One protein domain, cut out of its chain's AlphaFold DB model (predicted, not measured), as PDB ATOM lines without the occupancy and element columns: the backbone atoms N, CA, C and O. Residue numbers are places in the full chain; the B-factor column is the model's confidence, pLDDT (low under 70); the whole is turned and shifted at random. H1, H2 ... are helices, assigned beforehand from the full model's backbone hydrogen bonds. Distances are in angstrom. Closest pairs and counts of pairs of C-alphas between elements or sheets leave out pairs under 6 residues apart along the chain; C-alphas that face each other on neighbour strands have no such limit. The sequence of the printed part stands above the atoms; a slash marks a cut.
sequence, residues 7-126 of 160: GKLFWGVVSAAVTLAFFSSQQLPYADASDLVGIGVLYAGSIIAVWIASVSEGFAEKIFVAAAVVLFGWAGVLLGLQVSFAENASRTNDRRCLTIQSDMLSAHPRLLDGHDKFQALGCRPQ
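Overview. This is residues 7 to 126 of the 160 residues of an uncharacterized protein of Sphingomonas endophytica (UniProt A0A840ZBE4). H1, H2 and the first part of long H3 form an up-and-down bundle, each helix running against the one before. H3 runs on past it, residues 105 to 113 stick out, and the chain folds back into short H4. The 120 printed residues, with four named helices and all helix in class, are extended, with radius of gyration of the C-alphas 21.3 A and spans of 76 by 20 by 18 A.

Arrangement. H3, residues 59 to 106, touches H2, residues 33 to 55, at a shallow tilt of 24 degrees, the closest C-alphas, 68 and 46, 4.2 A apart. H1, residues 7 to 30, touches H3 with residues 24 to 30 alone, the closest C-alphas, 30 and 86, 5.0 A apart. H4, residues 114 to 120, is close to H3 but not clearly touching.

Along the chain. H3 measures 70.3 A. H1 begins at C-alpha 7 (277.138, 212.921, 209.516); H4 ends at C-alpha 120 (264.927, 236.749, 171.199).

Size, cuts and confidence. The printed part has no cut; pLDDT is under 70 at residues 24, 26 to 30 and 96 to 126.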
ATOM      1  N   GLY A   7     276.666 213.281 210.854       72.19
ATOM      2  CA  GLY A   7     277.138 212.921 209.516       72.19
ATOM      3  C   GLY A   7     276.020 212.471 208.567       72.19
ATOM      4  O   GLY A   7     276.020 212.853 207.399       72.19
ATOM      5  N   LYS A   8     275.020 211.719 209.051       78.81
ATOM      6  CA  LYS A   8     273.864 211.318 208.226       78.81
ATOM      7  C   LYS A   8     272.952 212.505 207.929       78.81
ATOM      8  O   LYS A   8     272.451 212.621 206.813       78.81
ATOM      9  N   LEU A   9     272.779 213.401 208.903       77.00
ATOM     10  CA  LEU A   9     272.005 214.628 208.718       77.00
ATOM     11  C   LEU A   9     272.641 215.525 207.646       77.00
ATOM     12  O   LEU A   9     271.934 216.010 206.768       77.00
ATOM     13  N   PHE A  10     273.965 215.697 207.678       78.62
ATOM     14  CA  PHE A  10     274.693 216.500 206.694       78.62
ATOM     15  C   PHE A  10     274.436 216.020 205.260       78.62
ATOM     16  O   PHE A  10     273.980 216.793 204.417       78.62
ATOM     17  N   TRP A  11     274.645 214.728 204.992       81.50
ATOM     18  CA  TRP A  11     274.394 214.156 203.666       81.50
ATOM     19  C   TRP A  11     272.913 214.217 203.266       81.50
ATOM     20  O   TRP A  11     272.604 214.424 202.091       81.50
ATOM     21  N   GLY A  12     271.991 214.104 204.227       81.25
ATOM     22  CA  GLY A  12     270.559 214.306 204.000       81.25
ATOM     23  C   GLY A  12     270.222 215.733 203.549       81.25
ATOM     24  O   GLY A  12     269.533 215.916 202.551       81.25
ATOM     25  N   VAL A  13     270.764 216.747 204.228       80.25
ATOM     26  CA  VAL A  13     270.555 218.166 203.883       80.25
ATOM     27  C   VAL A  13     271.162 218.502 202.521       80.25
ATOM     28  O   VAL A  13     270.505 219.136 201.695       80.25
ATOM     29  N   VAL A  14     272.386 218.037 202.251       81.19
ATOM     30  CA  VAL A  14     273.063 218.273 200.966       81.19
ATOM     31  C   VAL A  14     272.306 217.611 199.815       81.19
ATOM     32  O   VAL A  14     272.030 218.263 198.810       81.19
ATOM     33  N   SER A  15     271.921 216.338 199.950       83.94
ATOM     34  CA  SER A  15     271.182 215.628 198.895       83.94
ATOM     35  C   SER A  15     269.801 216.237 198.633       83.94
ATOM     36  O   SER A  15     269.407 216.380 197.472       83.94
ATOM     37  N   ALA A  16     269.093 216.672 199.679       81.81
ATOM     38  CA  ALA A  16     267.824 217.376 199.538       81.81
ATOM     39  C   ALA A  16     267.993 218.724 198.815       81.81
ATOM     40  O   ALA A  16     267.237 219.014 197.888       81.81
ATOM     41  N   ALA A  17     269.013 219.511 199.175       79.69
ATOM     42  CA  ALA A  17     269.310 220.783 198.517       79.69
ATOM     43  C   ALA A  17     269.662 220.599 197.028       79.69
ATOM     44  O   ALA A  17     269.146 221.326 196.182       79.69
ATOM     45  N   VAL A  18     270.475 219.591 196.688       84.31
ATOM     46  CA  VAL A  18     270.822 219.266 195.291       84.31
ATOM     47  C   VAL A  18     269.592 218.831 194.498       84.31
ATOM     48  O   VAL A  18     269.396 219.277 193.369       84.31
ATOM     49  N   THR A  19     268.739 217.993 195.088       84.12
ATOM     50  CA  THR A  19     267.503 217.537 194.437       84.12
ATOM     51  C   THR A  19     266.580 218.720 194.151       84.12
ATOM     52  O   THR A  19     266.097 218.872 193.031       84.12
ATOM     53  N   LEU A  20     266.395 219.609 195.130       79.00
ATOM     54  CA  LEU A  20     265.597 220.824 194.966       79.00
ATOM     55  C   LEU A  20     266.166 221.744 193.883       79.00
ATOM     56  O   LEU A  20     265.400 222.222 193.051       79.00
ATOM     57  N   ALA A  21     267.486 221.938 193.843       78.06
ATOM     58  CA  ALA A  21     268.146 222.729 192.806       78.06
ATOM     59  C   ALA A  21     267.965 222.131 191.399       78.06
ATOM     60  O   ALA A  21     267.763 222.857 190.427       78.06
ATOM     61  N   PHE A  22     268.003 220.800 191.277       81.44
ATOM     62  CA  PHE A  22     267.775 220.129 190.000       81.44
ATOM     63  C   PHE A  22     266.345 220.349 189.493       81.44
ATOM     64  O   PHE A  22     266.156 220.726 188.336       81.44
ATOM     65  N   PHE A  23     265.335 220.181 190.351       77.81
ATOM     66  CA  PHE A  23     263.937 220.392 189.963       77.81
ATOM     67  C   PHE A  23     263.600 221.866 189.711       77.81
ATOM     68  O   PHE A  23     262.832 222.163 188.796       77.81
ATOM     69  N   SER A  24     264.194 222.797 190.460       69.62
ATOM     70  CA  SER A  24     263.970 224.234 190.261       69.62
ATOM     71  C   SER A  24     264.705 224.809 189.045       69.62
ATOM     72  O   SER A  24     264.371 225.908 188.601       69.62
ATOM     73  N   SER A  25     265.641 224.062 188.443       71.94
ATOM     74  CA  SER A  25     266.431 224.516 187.287       71.94
ATOM     75  C   SER A  25     265.586 224.965 186.088       71.94
ATOM     76  O   SER A  25     265.961 225.899 185.382       71.94
ATOM     77  N   GLN A  26     264.408 224.363 185.884       68.56
ATOM     78  CA  GLN A  26     263.503 224.739 184.792       68.56
ATOM     79  C   GLN A  26     262.830 226.102 184.994       68.56
ATOM     80  O   GLN A  26     262.348 226.692 184.030       68.56
ATOM     81  N   GLN A  27     262.799 226.608 186.227       68.06
ATOM     82  CA  GLN A  27     262.111 227.847 186.588       68.06
ATOM     83  C   GLN A  27     263.068 229.031 186.796       68.06
ATOM     84  O   GLN A  27     262.612 230.169 186.905       68.06
ATOM     85  N   LEU A  28     264.386 228.790 186.770       67.56
ATOM     86  CA  LEU A  28     265.435 229.813 186.891       67.56
ATOM     87  C   LEU A  28     265.266 231.032 185.963       67.56
ATOM     88  O   LEU A  28     265.567 232.130 186.421       67.56
ATOM     89  N   PRO A  29     264.776 230.912 184.708       66.88
ATOM     90  CA  PRO A  29     264.613 232.079 183.835       66.88
ATOM     91  C   PRO A  29     263.546 233.078 184.300       66.88
ATOM     92  O   PRO A  29     263.543 234.217 183.842       66.88
ATOM     93  N   TYR A  30     262.621 232.650 185.165       68.38
ATOM     94  CA  TYR A  30     261.470 233.443 185.606       68.38
ATOM     95  C   TYR A  30     261.541 233.857 187.078       68.38
ATOM     96  O   TYR A  30     260.685 234.610 187.538       68.38
ATOM     97  N   ALA A  31     262.527 233.351 187.815       70.25
ATOM     98  CA  ALA A  31     262.734 233.663 189.219       70.25
ATOM     99  C   ALA A  31     263.589 234.930 189.384       70.25
ATOM    100  O   ALA A  31     264.494 235.190 188.587       70.25
ATOM    101  N   ASP A  32     263.320 235.710 190.433       77.00
ATOM    102  CA  ASP A  32     264.137 236.879 190.763       77.00
ATOM    103  C   ASP A  32     265.520 236.429 191.260       77.00
ATOM    104  O   ASP A  32     265.651 235.622 192.188       77.00
ATOM    105  N   ALA A  33     266.577 236.953 190.634       77.69
ATOM    106  CA  ALA A  33     267.954 236.617 190.976       77.69
ATOM    107  C   ALA A  33     268.301 236.978 192.431       77.69
ATOM    108  O   ALA A  33     269.073 236.263 193.070       77.69
ATOM    109  N   SER A  34     267.732 238.061 192.966       79.88
ATOM    110  CA  SER A  34     267.990 238.502 194.341       79.88
ATOM    111  C   SER A  34     267.418 237.525 195.373       79.88
ATOM    112  O   SER A  34     268.102 237.160 196.336       79.88
ATOM    113  N   ASP A  35     266.219 237.010 195.115       80.62
ATOM    114  CA  ASP A  35     265.561 236.032 195.974       80.62
ATOM    115  C   ASP A  35     266.240 234.659 195.906       80.62
ATOM    116  O   ASP A  35     266.420 234.003 196.935       80.62
ATOM    117  N   LEU A  36     266.698 234.239 194.721       82.31
ATOM    118  CA  LEU A  36     267.480 233.007 194.563       82.31
ATOM    119  C   LEU A  36     268.800 233.054 195.341       82.31
ATOM    120  O   LEU A  36     269.174 232.064 195.975       82.31
ATOM    121  N   VAL A  37     269.490 234.200 195.336       86.69
ATOM    122  CA  VAL A  37     270.701 234.398 196.146       86.69
ATOM    123  C   VAL A  37     270.366 234.307 197.634       86.69
ATOM    124  O   VAL A  37     271.059 233.602 198.367       86.69
ATOM    125  N   GLY A  38     269.280 234.946 198.082       86.94
ATOM    126  CA  GLY A  38     268.822 234.869 199.472       86.94
ATOM    127  C   GLY A  38     268.521 233.435 199.923       86.94
ATOM    128  O   GLY A  38     268.997 232.995 200.971       86.94
ATOM    129  N   ILE A  39     267.801 232.668 199.102       88.12
ATOM    130  CA  ILE A  39     267.504 231.251 199.355       88.12
ATOM    131  C   ILE A  39     268.796 230.423 199.408       88.12
ATOM    132  O   ILE A  39     268.968 229.596 200.307       88.12
ATOM    133  N   GLY A  40     269.733 230.668 198.488       86.69
ATOM    134  CA  GLY A  40     271.038 230.008 198.471       86.69
ATOM    135  C   GLY A  40     271.840 230.251 199.753       86.69
ATOM    136  O   GLY A  40     272.404 229.311 200.314       86.69
ATOM    137  N   VAL A  41     271.829 231.484 200.267       92.31
ATOM    138  CA  VAL A  41     272.480 231.840 201.539       92.31
ATOM    139  C   VAL A  41     271.853 231.092 202.716       92.31
ATOM    140  O   VAL A  41     272.583 230.611 203.582       92.31
ATOM    141  N   LEU A  42     270.528 230.929 202.747       92.00
ATOM    142  CA  LEU A  42     269.853 230.169 203.805       92.00
ATOM    143  C   LEU A  42     270.208 228.676 203.761       92.00
ATOM    144  O   LEU A  42     270.504 228.090 204.805       92.00
ATOM    145  N   TYR A  43     270.259 228.067 202.571       90.38
ATOM    146  CA  TYR A  43     270.726 226.685 202.429       90.38
ATOM    147  C   TYR A  43     272.188 226.534 202.851       90.38
ATOM    148  O   TYR A  43     272.500 225.632 203.632       90.38
ATOM    149  N   ALA A  44     273.075 227.434 202.421       89.81
ATOM    150  CA  ALA A  44     274.473 227.430 202.843       89.81
ATOM    151  C   ALA A  44     274.602 227.577 204.368       89.81
ATOM    152  O   ALA A  44     275.322 226.809 205.005       89.81
ATOM    153  N   GLY A  45     273.840 228.494 204.969       92.12
ATOM    154  CA  GLY A  45     273.763 228.672 206.417       92.12
ATOM    155  C   GLY A  45     273.296 227.408 207.141       92.12
ATOM    156  O   GLY A  45     273.872 227.051 208.167       92.12
ATOM    157  N   SER A  46     272.318 226.682 206.588       90.69
ATOM    158  CA  SER A  46     271.857 225.411 207.160       90.69
ATOM    159  C   SER A  46     272.945 224.331 207.136       90.69
ATOM    160  O   SER A  46     273.149 223.644 208.135       90.69
ATOM    161  N   ILE A  47     273.709 224.229 206.043       89.00
ATOM    162  CA  ILE A  47     274.817 223.274 205.901       89.00
ATOM    163  C   ILE A  47     275.938 223.614 206.890       89.00
ATOM    164  O   ILE A  47     276.440 222.727 207.580       89.00
ATOM    165  N   ILE A  48     276.296 224.898 206.998       92.38
ATOM    166  CA  ILE A  48     277.297 225.382 207.956       92.38
ATOM    167  C   ILE A  48     276.842 225.092 209.389       92.38
ATOM    168  O   ILE A  48     277.635 224.603 210.188       92.38
ATOM    169  N   ALA A  49     275.569 225.324 209.714       90.69
ATOM    170  CA  ALA A  49     275.026 225.033 211.036       90.69
ATOM    171  C   ALA A  49     275.099 223.532 211.370       90.69
ATOM    172  O   ALA A  49     275.526 223.186 212.468       90.69
ATOM    173  N   VAL A  50     274.785 222.630 210.431       88.62
ATOM    174  CA  VAL A  50     274.969 221.178 210.644       88.62
ATOM    175  C   VAL A  50     276.446 220.810 210.808       88.62
ATOM    176  O   VAL A  50     276.782 219.982 211.654       88.62
ATOM    177  N   TRP A  51     277.342 221.426 210.036       87.75
ATOM    178  CA  TRP A  51     278.777 221.186 210.171       87.75
ATOM    179  C   TRP A  51     279.299 221.626 211.546       87.75
ATOM    180  O   TRP A  51     279.974 220.848 212.216       87.75
ATOM    181  N   ILE A  52     278.910 222.811 212.025       89.31
ATOM    182  CA  ILE A  52     279.254 223.285 213.376       89.31
ATOM    183  C   ILE A  52     278.626 222.378 214.446       89.31
ATOM    184  O   ILE A  52     279.282 222.041 215.431       89.31
ATOM    185  N   ALA A  53     277.387 221.918 214.243       88.25
ATOM    186  CA  ALA A  53     276.756 220.947 215.134       88.25
ATOM    187  C   ALA A  53     277.588 219.660 215.250       88.25
ATOM    188  O   ALA A  53     277.740 219.141 216.345       88.25
ATOM    189  N   SER A  54     278.195 219.190 214.153       84.69
ATOM    190  CA  SER A  54     278.992 217.954 214.146       84.69
ATOM    191  C   SER A  54     280.294 218.016 214.953       84.69
ATOM    192  O   SER A  54     280.822 216.970 215.321       84.69
ATOM    193  N   VAL A  55     280.804 219.221 215.225       88.56
ATOM    194  CA  VAL A  55     282.042 219.448 215.994       88.56
ATOM    195  C   VAL A  55     281.785 220.048 217.379       88.56
ATOM    196  O   VAL A  55     282.732 220.312 218.116       88.56
ATOM    197  N   SER A  56     280.523 220.301 217.730       86.94
ATOM    198  CA  SER A  56     280.134 220.865 219.024       86.94
ATOM    199  C   SER A  56     279.487 219.803 219.908       86.94
ATOM    200  O   SER A  56     278.901 218.846 219.415       86.94
ATOM    201  N   GLU A  57     279.588 219.977 221.224       87.94
ATOM    202  CA  GLU A  57     279.046 219.031 222.200       87.94
ATOM    203  C   GLU A  57     278.001 219.696 223.110       87.94
ATOM    204  O   GLU A  57     278.021 220.905 223.377       87.94
ATOM    205  N   GLY A  58     277.070 218.890 223.618       88.25
ATOM    206  CA  GLY A  58     276.140 219.296 224.669       88.25
ATOM    207  C   GLY A  58     275.008 220.205 224.183       88.25
ATOM    208  O   GLY A  58     274.167 219.811 223.377       88.25
ATOM    209  N   PHE A  59     274.896 221.407 224.754       88.88
ATOM    210  CA  PHE A  59     273.787 222.323 224.447       88.88
ATOM    211  C   PHE A  59     273.987 223.078 223.125       88.88
ATOM    212  O   PHE A  59     273.012 223.350 222.426       88.88
ATOM    213  N   ALA A  60     275.240 223.365 222.763       85.50
ATOM    214  CA  ALA A  60     275.576 224.051 221.518       85.50
ATOM    215  C   ALA A  60     275.153 223.229 220.290       85.50
ATOM    216  O   ALA A  60     274.518 223.775 219.391       85.50
ATOM    217  N   GLU A  61     275.393 221.913 220.309       87.75
ATOM    218  CA  GLU A  61     274.954 220.977 219.265       87.75
ATOM    219  C   GLU A  61     273.456 221.141 218.970       87.75
ATOM    220  O   GLU A  61     273.049 221.364 217.830       87.75
ATOM    221  N   LYS A  62     272.621 221.123 220.017       86.88
ATOM    222  CA  LYS A  62     271.160 221.232 219.889       86.88
ATOM    223  C   LYS A  62     270.723 222.565 219.288       86.88
ATOM    224  O   LYS A  62     269.789 222.582 218.489       86.88
ATOM    225  N   ILE A  63     271.389 223.664 219.652       93.25
ATOM    226  CA  ILE A  63     271.109 224.988 219.080       93.25
ATOM    227  C   ILE A  63     271.423 224.991 217.586       93.25
ATOM    228  O   ILE A  63     270.594 225.437 216.797       93.25
ATOM    229  N   PHE A  64     272.587 224.481 217.187       90.00
ATOM    230  CA  PHE A  64     272.991 224.484 215.783       90.00
ATOM    231  C   PHE A  64     272.144 223.541 214.926       90.00
ATOM    232  O   PHE A  64     271.790 223.900 213.804       90.00
ATOM    233  N   VAL A  65     271.723 222.391 215.462       88.44
ATOM    234  CA  VAL A  65     270.749 221.514 214.792       88.44
ATOM    235  C   VAL A  65     269.404 222.222 214.625       88.44
ATOM    236  O   VAL A  65     268.844 222.215 213.530       88.44
ATOM    237  N   ALA A  66     268.889 222.873 215.671       91.12
ATOM    238  CA  ALA A  66     267.638 223.622 215.582       91.12
ATOM    239  C   ALA A  66     267.737 224.773 214.567       91.12
ATOM    240  O   ALA A  66     266.850 224.933 213.730       91.12
ATOM    241  N   ALA A  67     268.839 225.527 214.585       92.12
ATOM    242  CA  ALA A  67     269.106 226.592 213.625       92.12
ATOM    243  C   ALA A  67     269.174 226.057 212.188       92.12
ATOM    244  O   ALA A  67     268.568 226.643 211.296       92.12
ATOM    245  N   ALA A  68     269.841 224.921 211.961       89.88
ATOM    246  CA  ALA A  68     269.896 224.282 210.651       89.88
ATOM    247  C   ALA A  68     268.504 223.903 210.134       89.88
ATOM    248  O   ALA A  68     268.179 224.199 208.986       89.88
ATOM    249  N   VAL A  69     267.667 223.298 210.984       90.25
ATOM    250  CA  VAL A  69     266.290 222.922 210.631       90.25
ATOM    251  C   VAL A  69     265.450 224.157 210.306       90.25
ATOM    252  O   VAL A  69     264.731 224.156 209.309       90.25
ATOM    253  N   VAL A  70     265.566 225.224 211.102       93.75
ATOM    254  CA  VAL A  70     264.846 226.483 210.859       93.75
ATOM    255  C   VAL A  70     265.288 227.117 209.542       93.75
ATOM    256  O   VAL A  70     264.437 227.443 208.720       93.75
ATOM    257  N   LEU A  71     266.597 227.244 209.303       92.69
ATOM    258  CA  LEU A  71     267.140 227.824 208.070       92.69
ATOM    259  C   LEU A  71     266.730 227.019 206.836       92.69
ATOM    260  O   LEU A  71     266.283 227.600 205.850       92.69
ATOM    261  N   PHE A  72     266.830 225.689 206.903       90.44
ATOM    262  CA  PHE A  72     266.435 224.807 205.808       90.44
ATOM    263  C   PHE A  72     264.927 224.883 205.533       90.44
ATOM    264  O   PHE A  72     264.507 224.971 204.379       90.44
ATOM    265  N   GLY A  73     264.106 224.893 206.588       90.00
ATOM    266  CA  GLY A  73     262.658 225.047 206.477       90.00
ATOM    267  C   GLY A  73     262.266 226.381 205.843       90.00
ATOM    268  O   GLY A  73     261.450 226.407 204.923       90.00
ATOM    269  N   TRP A  74     262.889 227.481 206.273       92.31
ATOM    270  CA  TRP A  74     262.635 228.812 205.712       92.31
ATOM    271  C   TRP A  74     263.092 228.942 204.263       92.31
ATOM    272  O   TRP A  74     262.349 229.481 203.443       92.31
ATOM    273  N   ALA A  75     264.252 228.379 203.921       89.38
ATOM    274  CA  ALA A  75     264.706 228.293 202.538       89.38
ATOM    275  C   ALA A  75     263.682 227.557 201.657       89.38
ATOM    276  O   ALA A  75     263.346 228.036 200.578       89.38
ATOM    277  N   GLY A  76     263.121 226.444 202.148       87.31
ATOM    278  CA  GLY A  76     262.086 225.682 201.446       87.31
ATOM    279  C   GLY A  76     260.777 226.453 201.248       87.31
ATOM    280  O   GLY A  76     260.211 226.421 200.156       87.31
ATOM    281  N   VAL A  77     260.305 227.181 202.268       89.75
ATOM    282  CA  VAL A  77     259.095 228.019 202.162       89.75
ATOM    283  C   VAL A  77     259.285 229.121 201.122       89.75
ATOM    284  O   VAL A  77     258.436 229.292 200.247       89.75
ATOM    285  N   LEU A  78     260.407 229.843 201.184       88.19
ATOM    286  CA  LEU A  78     260.711 230.911 200.231       88.19
ATOM    287  C   LEU A  78     260.863 230.369 198.810       88.19
ATOM    288  O   LEU A  78     260.315 230.951 197.876       88.19
ATOM    289  N   LEU A  79     261.525 229.221 198.644       85.56
ATOM    290  CA  LEU A  79     261.640 228.556 197.349       85.56
ATOM    291  C   LEU A  79     260.268 228.155 196.790       85.56
ATOM    292  O   LEU A  79     260.010 228.374 195.611       85.56
ATOM    293  N   GLY A  80     259.364 227.625 197.619       84.44
ATOM    294  CA  GLY A  80     258.002 227.277 197.196       84.44
ATOM    295  C   GLY A  80     257.172 228.490 196.752       84.44
ATOM    296  O   GLY A  80     256.433 228.416 195.766       84.44
ATOM    297  N   LEU A  81     257.328 229.628 197.435       85.50
ATOM    298  CA  LEU A  81     256.706 230.890 197.021       85.50
ATOM    299  C   LEU A  81     257.275 231.378 195.684       85.50
ATOM    300  O   LEU A  81     256.504 231.722 194.790       85.50
ATOM    301  N   GLN A  82     258.600 231.340 195.518       82.38
ATOM    302  CA  GLN A  82     259.257 231.714 194.263       82.38
ATOM    303  C   GLN A  82     258.805 230.853 193.091       82.38
ATOM    304  O   GLN A  82     258.466 231.385 192.040       82.38
ATOM    305  N   VAL A  83     258.720 229.538 193.290       79.94
ATOM    306  CA  VAL A  83     258.197 228.602 192.288       79.94
ATOM    307  C   VAL A  83     256.780 228.992 191.862       79.94
ATOM    308  O   VAL A  83     256.477 229.067 190.675       79.94
ATOM    309  N   SER A  84     255.922 229.348 192.821       80.31
ATOM    310  CA  SER A  84     254.547 229.773 192.531       80.31
ATOM    311  C   SER A  84     254.494 231.072 191.711       80.31
ATOM    312  O   SER A  84     253.672 231.208 190.797       80.31
ATOM    313  N   PHE A  85     255.371 232.038 192.004       80.50
ATOM    314  CA  PHE A  85     255.483 233.272 191.220       80.50
ATOM    315  C   PHE A  85     256.054 233.016 189.822       80.50
ATOM    316  O   PHE A  85     255.489 233.503 188.839       80.50
ATOM    317  N   ALA A  86     257.109 232.209 189.721       74.94
ATOM    318  CA  ALA A  86     257.741 231.823 188.466       74.94
ATOM    319  C   ALA A  86     256.773 231.054 187.552       74.94
ATOM    320  O   ALA A  86     256.720 231.321 186.353       74.94
ATOM    321  N   GLU A  87     255.935 230.167 188.097       77.81
ATOM    322  CA  GLU A  87     254.889 229.474 187.337       77.81
ATOM    323  C   GLU A  87     253.842 230.440 186.773       77.81
ATOM    324  O   GLU A  87     253.451 230.334 185.607       77.81
ATOM    325  N   ASN A  88     253.396 231.414 187.571       78.44
ATOM    326  CA  ASN A  88     252.456 232.434 187.104       78.44
ATOM    327  C   ASN A  88     253.075 233.334 186.025       78.44
ATOM    328  O   ASN A  88     252.411 233.658 185.032       78.44
ATOM    329  N   ALA A  89     254.348 233.703 186.184       72.38
ATOM    330  CA  ALA A  89     255.103 234.449 185.185       72.38
ATOM    331  C   ALA A  89     255.265 233.637 183.891       72.38
ATOM    332  O   ALA A  89     254.971 234.156 182.814       72.38
ATOM    333  N   SER A  90     255.606 232.348 183.991       72.25
ATOM    334  CA  SER A  90     255.704 231.431 182.851       72.25
ATOM    335  C   SER A  90     254.380 231.323 182.097       72.25
ATOM    336  O   SER A  90     254.353 231.528 180.889       72.25
ATOM    337  N   ARG A  91     253.254 231.100 182.793       74.69
ATOM    338  CA  ARG A  91     251.923 231.025 182.155       74.69
ATOM    339  C   ARG A  91     251.527 232.333 181.475       74.69
ATOM    340  O   ARG A  91     250.851 232.327 180.447       74.69
ATOM    341  N   THR A  92     251.910 233.467 182.060       76.25
ATOM    342  CA  THR A  92     251.663 234.784 181.462       76.25
ATOM    343  C   THR A  92     252.516 234.981 180.212       76.25
ATOM    344  O   THR A  92     252.012 235.484 179.208       76.25
ATOM    345  N   ASN A  93     253.778 234.548 180.253       71.81
ATOM    346  CA  ASN A  93     254.670 234.573 179.103       71.81
ATOM    347  C   ASN A  93     254.137 233.674 177.979       71.81
ATOM    348  O   ASN A  93     253.960 234.149 176.864       71.81
ATOM    349  N   ASP A  94     253.723 232.443 178.288       72.94
ATOM    350  CA  ASP A  94     253.117 231.511 177.329       72.94
ATOM    351  C   ASP A  94     251.919 232.127 176.588       72.94
ATOM    352  O   ASP A  94     251.817 232.030 175.366       72.94
ATOM    353  N   ARG A  95     251.034 232.842 177.297       73.25
ATOM    354  CA  ARG A  95     249.898 233.552 176.676       73.25
ATOM    355  C   ARG A  95     250.343 234.664 175.722       73.25
ATOM    356  O   ARG A  95     249.745 234.832 174.657       73.25
ATOM    357  N   ARG A  96     251.381 235.426 176.087       68.19
ATOM    358  CA  ARG A  96     251.964 236.459 175.212       68.19
ATOM    359  C   ARG A  96     252.573 235.825 173.966       68.19
ATOM    360  O   ARG A  96     252.299 236.285 172.862       68.19
ATOM    361  N   CYS A  97     253.309 234.732 174.134       68.88
ATOM    362  CA  CYS A  97     253.923 233.991 173.039       68.88
ATOM    363  C   CYS A  97     252.876 233.403 172.084       68.88
ATOM    364  O   CYS A  97     253.040 233.517 170.874       68.88
ATOM    365  N   LEU A  98     251.763 232.866 172.600       69.94
ATOM    366  CA  LEU A  98     250.638 232.397 171.780       69.94
ATOM    367  C   LEU A  98     249.981 233.530 170.988       69.94
ATOM    368  O   LEU A  98     249.607 233.337 169.835       69.94
ATOM    369  N   THR A  99     249.874 234.724 171.575       68.31
ATOM    370  CA  THR A  99     249.325 235.894 170.876       68.31
ATOM    371  C   THR A  99     250.249 236.313 169.734       68.31
ATOM    372  O   THR A  99     249.782 236.481 168.610       68.31
ATOM    373  N   ILE A 100     251.561 236.381 169.979       66.06
ATOM    374  CA  ILE A 100     252.570 236.682 168.949       66.06
ATOM    375  C   ILE A 100     252.553 235.616 167.848       66.06
ATOM    376  O   ILE A 100     252.592 235.947 166.667       66.06
ATOM    377  N   GLN A 101     252.447 234.338 168.212       66.38
ATOM    378  CA  GLN A 101     252.342 233.244 167.250       66.38
ATOM    379  C   GLN A 101     251.066 233.352 166.408       66.38
ATOM    380  O   GLN A 101     251.132 233.206 165.191       66.38
ATOM    381  N   SER A 102     249.918 233.651 167.023       64.50
ATOM    382  CA  SER A 102     248.661 233.856 166.296       64.50
ATOM    383  C   SER A 102     248.718 235.068 165.365       64.50
ATOM    384  O   SER A 102     248.227 234.994 164.241       64.50
ATOM    385  N   ASP A 103     249.388 236.144 165.789       64.19
ATOM    386  CA  ASP A 103     249.583 237.350 164.990       64.19
ATOM    387  C   ASP A 103     250.496 237.059 163.792       64.19
ATOM    388  O   ASP A 103     250.120 237.332 162.657       64.19
ATOM    389  N   MET A 104     251.619 236.363 164.000       60.00
ATOM    390  CA  MET A 104     252.507 235.924 162.914       60.00
ATOM    391  C   MET A 104     251.852 234.931 161.949       60.00
ATOM    392  O   MET A 104     252.148 234.963 160.758       60.00
ATOM    393  N   LEU A 105     250.967 234.054 162.429       62.00
ATOM    394  CA  LEU A 105     250.187 233.164 161.563       62.00
ATOM    395  C   LEU A 105     249.097 233.923 160.787       62.00
ATOM    396  O   LEU A 105     248.714 233.490 159.700       62.00
ATOM    397  N   SER A 106     248.607 235.046 161.320       55.78
ATOM    398  CA  SER A 106     247.616 235.909 160.664       55.78
ATOM    399  C   SER A 106     248.244 236.917 159.684       55.78
ATOM    400  O   SER A 106     247.644 237.257 158.657       55.78
ATOM    401  N   ALA A 107     249.474 237.357 159.953       49.34
ATOM    402  CA  ALA A 107     250.224 238.298 159.139       49.34
ATOM    403  C   ALA A 107     250.871 237.586 157.940       49.34
ATOM    404  O   ALA A 107     251.712 236.704 158.076       49.34
ATOM    405  N   HIS A 108     250.495 237.994 156.727       48.78
ATOM    406  CA  HIS A 108     251.137 237.557 155.483       48.78
ATOM    407  C   HIS A 108     252.442 238.351 155.273       48.78
ATOM    408  O   HIS A 108     252.459 239.318 154.506       48.78
ATOM    409  N   PRO A 109     253.515 238.026 156.013       50.19
ATOM    410  CA  PRO A 109     254.546 237.162 155.439       50.19
ATOM    411  C   PRO A 109     255.122 236.137 156.434       50.19
ATOM    412  O   PRO A 109     255.443 236.453 157.579       50.19
ATOM    413  N   ARG A 110     255.362 234.911 155.957       52.03
ATOM    414  CA  ARG A 110     256.062 233.875 156.729       52.03
ATOM    415  C   ARG A 110     257.540 234.207 156.846       52.03
ATOM    416  O   ARG A 110     258.273 234.181 155.860       52.03
ATOM    417  N   LEU A 111     257.965 234.519 158.061       51.59
ATOM    418  CA  LEU A 111     259.360 234.767 158.391       51.59
ATOM    419  C   LEU A 111     260.065 233.420 158.603       51.59
ATOM    420  O   LEU A 111     259.660 232.654 159.474       51.59
ATOM    421  N   LEU A 112     261.111 233.143 157.816       50.16
ATOM    422  CA  LEU A 112     261.974 231.963 157.994       50.16
ATOM    423  C   LEU A 112     262.640 231.929 159.384       50.16
ATOM    424  O   LEU A 112     262.892 230.853 159.912       50.16
ATOM    425  N   ASP A 113     262.835 233.093 160.006       53.88
ATOM    426  CA  ASP A 113     263.549 233.248 161.281       53.88
ATOM    427  C   ASP A 113     262.633 233.121 162.513       53.88
ATOM    428  O   ASP A 113     262.866 233.750 163.548       53.88
ATOM    429  N   GLY A 114     261.533 232.368 162.404       55.75
ATOM    430  CA  GLY A 114     260.537 232.250 163.472       55.75
ATOM    431  C   GLY A 114     261.161 231.819 164.801       55.75
ATOM    432  O   GLY A 114     260.942 232.468 165.821       55.75
ATOM    433  N   HIS A 115     262.000 230.782 164.776       55.69
ATOM    434  CA  HIS A 115     262.664 230.247 165.966       55.69
ATOM    435  C   HIS A 115     263.535 231.296 166.680       55.69
ATOM    436  O   HIS A 115     263.378 231.512 167.882       55.69
ATOM    437  N   ASP A 116     264.376 232.014 165.933       54.56
ATOM    438  CA  ASP A 116     265.294 233.011 166.492       54.56
ATOM    439  C   ASP A 116     264.550 234.234 167.038       54.56
ATOM    440  O   ASP A 116     264.935 234.795 168.065       54.56
ATOM    441  N   LYS A 117     263.426 234.618 166.418       59.50
ATOM    442  CA  LYS A 117     262.562 235.686 166.940       59.50
ATOM    443  C   LYS A 117     261.839 235.276 168.220       59.50
ATOM    444  O   LYS A 117     261.764 236.087 169.140       59.50
ATOM    445  N   PHE A 118     261.339 234.043 168.318       60.25
ATOM    446  CA  PHE A 118     260.745 233.555 169.566       60.25
ATOM    447  C   PHE A 118     261.793 233.474 170.680       60.25
ATOM    448  O   PHE A 118     261.528 233.933 171.789       60.25
ATOM    449  N   GLN A 119     263.007 233.011 170.374       60.50
ATOM    450  CA  GLN A 119     264.107 232.972 171.336       60.50
ATOM    451  C   GLN A 119     264.535 234.379 171.790       60.50
ATOM    452  O   GLN A 119     264.714 234.601 172.988       60.50
ATOM    453  N   ALA A 120     264.622 235.352 170.875       59.88
ATOM    454  CA  ALA A 120     264.927 236.749 171.199       59.88
ATOM    455  C   ALA A 120     263.842 237.427 172.055       59.88
ATOM    456  O   ALA A 120     264.142 238.313 172.852       59.88
ATOM    457  N   LEU A 121     262.585 237.002 171.916       62.16
ATOM    458  CA  LEU A 121     261.456 237.499 172.707       62.16
ATOM    459  C   LEU A 121     261.292 236.766 174.051       62.16
ATOM    460  O   LEU A 121     260.338 237.040 174.777       62.16
ATOM    461  N   GLY A 122     262.198 235.843 174.395       57.62
ATOM    462  CA  GLY A 122     262.104 235.043 175.619       57.62
ATOM    463  C   GLY A 122     260.934 234.055 175.604       57.62
ATOM    464  O   GLY A 122     260.445 233.654 176.659       57.62
ATOM    465  N   CYS A 123     260.464 233.682 174.415       62.12
ATOM    466  CA  CYS A 123     259.345 232.779 174.191       62.12
ATOM    467  C   CYS A 123     259.831 231.377 173.824       62.12
ATOM    468  O   CYS A 123     260.681 231.204 172.951       62.12
ATOM    469  N   ARG A 124     259.227 230.348 174.430       57.41
ATOM    470  CA  ARG A 124     259.387 228.968 173.963       57.41
ATOM    471  C   ARG A 124     258.377 228.719 172.835       57.41
ATOM    472  O   ARG A 124     257.186 228.928 173.066       57.41
ATOM    473  N   PRO A 125     258.797 228.283 171.636       50.97
ATOM    474  CA  PRO A 125     257.856 227.970 170.567       50.97
ATOM    475  C   PRO A 125     256.889 226.864 171.014       50.97
ATOM    476  O   PRO A 125     257.312 225.750 171.328       50.97
ATOM    477  N   GLN A 126     255.588 227.162 171.060       44.88
ATOM    478  CA  GLN A 126     254.560 226.161 171.340       44.88
ATOM    479  C   GLN A 126     254.132 225.512 170.018       44.88
ATOM    480  O   GLN A 126     253.471 226.134 169.190       44.88
TER     481      GLN A 126